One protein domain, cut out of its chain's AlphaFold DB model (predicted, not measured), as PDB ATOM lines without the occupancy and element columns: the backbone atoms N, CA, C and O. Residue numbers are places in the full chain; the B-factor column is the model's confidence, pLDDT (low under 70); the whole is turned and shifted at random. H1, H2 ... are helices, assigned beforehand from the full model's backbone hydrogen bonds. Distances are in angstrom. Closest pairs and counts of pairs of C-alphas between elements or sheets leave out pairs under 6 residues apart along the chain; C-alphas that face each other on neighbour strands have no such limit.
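AT A GLANCE: This is residues 10 to 54 of the 135 residues of an uncharacterized protein of marine sediment metagenome (UniProt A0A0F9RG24). A looped stretch, residues 15 to 41, folds back on itself between two helices at opposite ends of a flat outline, and the longer helix, H2, sticks out with residues 46 to 54. The printed part has 45 residues with two named helices, H1 then H2, and no named strand. The class is all helix, though under half of the residues are in named elements. The whole is only just loose, close to compact, with a radius of gyration of the C-alphas of 11.3 A and spans of 36 by 20 by 10 A.

IN THESE COORDINATES: H2, residues 42 to 54, is 18.2 A long and ends at C-alpha 54 (32.407, 88.243, 51.753). H1, residues 10 to 14, begins at C-alpha 10 (17.505, 97.131, 22.019).

HOW THE PARTS SIT: H2 and H1 are apart. In the link between them, residues 19 to 20 pair antiparallel with residues 34 to 35. In H1 and H2 every O i to N i+4 pair is within hydrogen-bond range.

THE WHOLE: The farthest C-alphas, of Leu 14 and Ile 54, are 36.2 A apart. The link H1 to H2, 27 residues, is long. The printed part has no cut, and no printed residue is under 70 in pLDDT.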
ATOM      1  N   LYS A  10      17.091  96.743  23.375       95.06
ATOM      2  CA  LYS A  10      17.505  97.131  22.019       95.06
ATOM      3  C   LYS A  10      17.599  98.651  21.915       95.06
ATOM      4  O   LYS A  10      18.637  99.146  21.500       95.06
ATOM      5  N   GLU A  11      16.575  99.361  22.377       94.25
ATOM      6  CA  GLU A  11      16.569 100.828  22.439       94.25
ATOM      7  C   GLU A  11      17.689 101.343  23.339       94.25
ATOM      8  O   GLU A  11      18.488 102.166  22.915       94.25
ATOM      9  N   ALA A  12      17.840 100.775  24.538       94.56
ATOM     10  CA  ALA A  12      18.912 101.163  25.447       94.56
ATOM     11  C   ALA A  12      20.316 100.976  24.841       94.56
ATOM     12  O   ALA A  12      21.196 101.798  25.080       94.56
ATOM     13  N   LYS A  13      20.531  99.926  24.033       94.94
ATOM     14  CA  LYS A  13      21.784  99.744  23.283       94.94
ATOM     15  C   LYS A  13      21.984 100.814  22.210       94.94
ATOM     16  O   LYS A  13      23.097 101.308  22.087       94.94
ATOM     17  N   LEU A  14      20.941 101.136  21.443       95.88
ATOM     18  CA  LEU A  14      20.997 102.171  20.404       95.88
ATOM     19  C   LEU A  14      21.297 103.549  21.008       95.88
ATOM     20  O   LEU A  14      22.074 104.307  20.446       95.88
ATOM     21  N   LEU A  15      20.758 103.820  22.196       94.88
ATOM     22  CA  LEU A  15      21.011 105.036  22.970       94.88
ATOM     23  C   LEU A  15      22.359 105.027  23.719       94.88
ATOM     24  O   LEU A  15      22.648 105.956  24.468       94.88
ATOM     25  N   GLY A  16      23.173 103.972  23.589       94.75
ATOM     26  CA  GLY A  16      24.466 103.866  24.278       94.75
ATOM     27  C   GLY A  16      24.368 103.758  25.806       94.75
ATOM     28  O   GLY A  16      25.358 103.954  26.516       94.75
ATOM     29  N   LEU A  17      23.191 103.436  26.346       95.06
ATOM     30  CA  LEU A  17      22.986 103.304  27.783       95.06
ATOM     31  C   LEU A  17      23.681 102.046  28.310       95.06
ATOM     32  O   LEU A  17      23.805 101.024  27.638       95.06
ATOM     33  N   LYS A  18      24.108 102.086  29.577       95.44
ATOM     34  CA  LYS A  18      24.699 100.920  30.264       95.44
ATOM     35  C   LYS A  18      23.639 100.015  30.901       95.44
ATOM     36  O   LYS A  18      23.940  98.885  31.307       95.44
ATOM     37  N   ARG A  19      22.411 100.519  31.031       95.69
ATOM     38  CA  ARG A  19      21.307  99.933  31.799       95.69
ATOM     39  C   ARG A  19      19.981 100.146  31.075       95.69
ATOM     40  O   ARG A  19      19.882 101.025  30.229       95.69
ATOM     41  N   TYR A  20      18.997  99.312  31.393       95.00
ATOM     42  CA  TYR A  20      17.640  99.397  30.854       95.00
ATOM     43  C   TYR A  20      16.619  98.903  31.881       95.00
ATOM     44  O   TYR A  20      16.933  98.026  32.690       95.00
ATOM     45  N   PHE A  21      15.392  99.416  31.838       95.06
ATOM     46  CA  PHE A  21      14.308  98.992  32.723       95.06
ATOM     47  C   PHE A  21      13.088  98.582  31.910       95.06
ATOM     48  O   PHE A  21      12.641  99.317  31.049       95.06
ATOM     49  N   THR A  22      12.538  97.402  32.182       90.56
ATOM     50  CA  THR A  22      11.435  96.838  31.387       90.56
ATOM     51  C   THR A  22      10.087  96.897  32.102       90.56
ATOM     52  O   THR A  22       9.193  96.152  31.716       90.56
ATOM     53  N   GLY A  23       9.968  97.601  33.235       89.88
ATOM     54  CA  GLY A  23       8.776  97.563  34.103       89.88
ATOM     55  C   GLY A  23       8.573  96.242  34.868       89.88
ATOM     56  O   GLY A  23       7.965  96.213  35.930       89.88
ATOM     57  N   ARG A  24       9.119  95.130  34.359       90.31
ATOM     58  CA  ARG A  24       8.946  93.774  34.902       90.31
ATOM     59  C   ARG A  24       9.913  93.441  36.037       90.31
ATOM     60  O   ARG A  24      11.133  93.611  35.905       90.31
ATOM     61  N   LEU A  25       9.370  92.809  37.079       93.88
ATOM     62  CA  LEU A  25      10.134  92.234  38.184       93.88
ATOM     63  C   LEU A  25      11.158  91.201  37.687       93.88
ATOM     64  O   LEU A  25      10.980  90.520  36.671       93.88
ATOM     65  N   CYS A  26      12.283  91.085  38.388       93.62
ATOM     66  CA  CYS A  26      13.207  89.977  38.162       93.62
ATOM     67  C   CYS A  26      12.697  88.678  38.810       93.62
ATOM     68  O   CYS A  26      11.777  88.706  39.617       93.62
ATOM     69  N   ARG A  27      13.341  87.537  38.516       93.12
ATOM     70  CA  ARG A  27      12.991  86.219  39.096       93.12
ATOM     71  C   ARG A  27      13.061  86.142  40.632       93.12
ATOM     72  O   ARG A  27      12.683  85.132  41.199       93.12
ATOM     73  N   TYR A  28      13.615  87.169  41.273       93.44
ATOM     74  CA  TYR A  28      13.727  87.308  42.726       93.44
ATOM     75  C   TYR A  28      12.874  88.478  43.257       93.44
ATOM     76  O   TYR A  28      13.117  88.951  44.357       93.44
ATOM     77  N   GLY A  29      11.939  89.007  42.457       94.31
ATOM     78  CA  GLY A  29      10.992  90.045  42.876       94.31
ATOM     79  C   GLY A  29      11.489  91.494  42.804       94.31
ATOM     80  O   GLY A  29      10.767  92.400  43.195       94.31
ATOM     81  N   HIS A  30      12.692  91.768  42.291       94.62
ATOM     82  CA  HIS A  30      13.209  93.143  42.250       94.62
ATOM     83  C   HIS A  30      12.633  93.960  41.076       94.62
ATOM     84  O   HIS A  30      12.780  93.555  39.917       94.62
ATOM     85  N   ALA A  31      12.081  95.143  41.371       93.56
ATOM     86  CA  ALA A  31      11.730  96.190  40.406       93.56
ATOM     87  C   ALA A  31      12.931  97.136  40.200       93.56
ATOM     88  O   ALA A  31      13.098  98.130  40.898       93.56
ATOM     89  N   CYS A  32      13.836  96.770  39.295       92.75
ATOM     90  CA  CYS A  32      15.148  97.405  39.129       92.75
ATOM     91  C   CYS A  32      15.551  97.440  37.654       92.75
ATOM     92  O   CYS A  32      15.216  96.534  36.881       92.75
ATOM     93  N   GLU A  33      16.386  98.413  37.291       95.12
ATOM     94  CA  GLU A  33      17.114  98.368  36.027       95.12
ATOM     95  C   GLU A  33      17.992  97.106  35.931       95.12
ATOM     96  O   GLU A  33      18.406  96.482  36.920       95.12
ATOM     97  N   ARG A  34      18.316  96.745  34.696       95.94
ATOM     98  CA  ARG A  34      19.138  95.604  34.313       95.94
ATOM     99  C   ARG A  34      20.343  96.088  33.525       95.94
ATOM    100  O   ARG A  34      20.266  97.066  32.789       95.94
ATOM    101  N   LEU A  35      21.468  95.397  33.670       95.75
ATOM    102  CA  LEU A  35      22.693  95.716  32.939       95.75
ATOM    103  C   LEU A  35      22.584  95.287  31.477       95.75
ATOM    104  O   LEU A  35      22.136  94.179  31.176       95.75
ATOM    105  N   ILE A  36      23.081  96.119  30.563       95.56
ATOM    106  CA  ILE A  36      23.133  95.775  29.137       95.56
ATOM    107  C   ILE A  36      24.085  94.607  28.878       95.56
ATOM    108  O   ILE A  36      23.769  93.741  28.055       95.56
ATOM    109  N   SER A  37      25.201  94.553  29.606       95.12
ATOM    110  CA  SER A  37      26.264  93.558  29.441       95.12
ATOM    111  C   SER A  37      25.773  92.128  29.670       95.12
ATOM    112  O   SER A  37      25.868  91.296  28.774       95.12
ATOM    113  N   ASN A  38      25.177  91.852  30.832       93.31
ATOM    114  CA  ASN A  38      24.816  90.494  31.253       93.31
ATOM    115  C   ASN A  38      23.306  90.262  31.451       93.31
ATOM    116  O   ASN A  38      22.907  89.182  31.880       93.31
ATOM    117  N   LYS A  39      22.460  91.260  31.151       94.50
ATOM    118  CA  LYS A  39      20.987  91.225  31.303       94.50
ATOM    119  C   LYS A  39      20.484  91.031  32.745       94.50
ATOM    120  O   LYS A  39      19.281  90.887  32.972       94.50
ATOM    121  N   GLY A  40      21.373  91.015  33.735       94.44
ATOM    122  CA  GLY A  40      21.016  90.816  35.133       94.44
ATOM    123  C   GLY A  40      20.469  92.092  35.773       94.44
ATOM    124  O   GLY A  40      20.970  93.183  35.509       94.44
ATOM    125  N   CYS A  41      19.477  91.954  36.662       96.19
ATOM    126  CA  CYS A  41      19.030  93.055  37.528       96.19
ATOM    127  C   CYS A  41      20.196  93.593  38.359       96.19
ATOM    128  O   CYS A  41      21.024  92.817  38.853       96.19
ATOM    129  N   ILE A  42      20.230  94.910  38.559       94.75
ATOM    130  CA  ILE A  42      21.242  95.580  39.378       94.75
ATOM    131  C   ILE A  42      21.281  95.006  40.793       94.75
ATOM    132  O   ILE A  42      22.364  94.690  41.279       94.75
ATOM    133  N   GLN A  43      20.129  94.802  41.434       95.88
ATOM    134  CA  GLN A  43      20.080  94.267  42.794       95.88
ATOM    135  C   GLN A  43      20.641  92.843  42.874       95.88
ATOM    136  O   GLN A  43      21.465  92.551  43.735       95.88
ATOM    137  N   CYS A  44      20.298  91.968  41.928       96.12
ATOM    138  CA  CYS A  44      20.870  90.620  41.877       96.12
ATOM    139  C   CYS A  44      22.391  90.647  41.671       96.12
ATOM    140  O   CYS A  44      23.107  89.885  42.315       96.12
ATOM    141  N   ASN A  45      22.899  91.527  40.800       95.62
ATOM    142  CA  ASN A  45      24.341  91.695  40.606       95.62
ATOM    143  C   ASN A  45      25.022  92.231  41.875       95.62
ATOM    144  O   ASN A  45      26.071  91.717  42.253       95.62
ATOM    145  N   LYS A  46      24.414  93.202  42.574       95.69
ATOM    146  CA  LYS A  46      24.900  93.704  43.870       95.69
ATOM    147  C   LYS A  46      24.960  92.593  44.916       95.69
ATOM    148  O   LYS A  46      25.978  92.464  45.585       95.69
ATOM    149  N   ASN A  47      23.916  91.771  45.019       96.12
ATOM    150  CA  ASN A  47      23.873  90.652  45.961       96.12
ATOM    151  C   ASN A  47      24.979  89.630  45.657       96.12
ATOM    152  O   ASN A  47      25.711  89.241  46.563       96.12
ATOM    153  N   LYS A  48      25.167  89.265  44.380       95.69
ATOM    154  CA  LYS A  48      26.265  88.384  43.949       95.69
ATOM    155  C   LYS A  48      27.637  88.975  44.266       95.69
ATOM    156  O   LYS A  48      28.489  88.281  44.806       95.69
ATOM    157  N   LEU A  49      27.846  90.259  43.970       94.94
ATOM    158  CA  LEU A  49      29.107  90.942  44.256       94.94
ATOM    159  C   LEU A  49      29.373  91.026  45.761       94.94
ATOM    160  O   LEU A  49      30.508  90.849  46.189       94.94
ATOM    161  N   ARG A  50      28.338  91.272  46.573       96.50
ATOM    162  CA  ARG A  50      28.437  91.258  48.036       96.50
ATOM    163  C   ARG A  50      28.844  89.877  48.541       96.50
ATOM    164  O   ARG A  50      29.801  89.794  49.300       96.50
ATOM    165  N   ALA A  51      28.169  88.821  48.090       96.88
ATOM    166  CA  ALA A  51      28.510  87.447  48.450       96.88
ATOM    167  C   ALA A  51      29.952  87.099  48.047       96.88
ATOM    168  O   ALA A  51      30.710  86.586  48.863       96.88
ATOM    169  N   TRP A  52      30.367  87.475  46.832       97.06
ATOM    170  CA  TRP A  52      31.743  87.280  46.370       97.06
ATOM    171  C   TRP A  52      32.757  88.014  47.253       97.06
ATOM    172  O   TRP A  52      33.752  87.419  47.646       97.06
ATOM    173  N   ARG A  53      32.494  89.279  47.618       96.69
ATOM    174  CA  ARG A  53      33.375  90.062  48.504       96.69
ATOM    175  C   ARG A  53      33.508  89.439  49.891       96.69
ATOM    176  O   ARG A  53      34.609  89.432  50.424       96.69
ATOM    177  N   ILE A  54      32.410  88.927  50.450       95.69
ATOM    178  CA  ILE A  54      32.407  88.243  51.753       95.69
ATOM    179  C   ILE A  54      33.223  86.948  51.679       95.69
ATOM    180  O   ILE A  54      34.020  86.691  52.570       95.69
TER     181      ILE A  54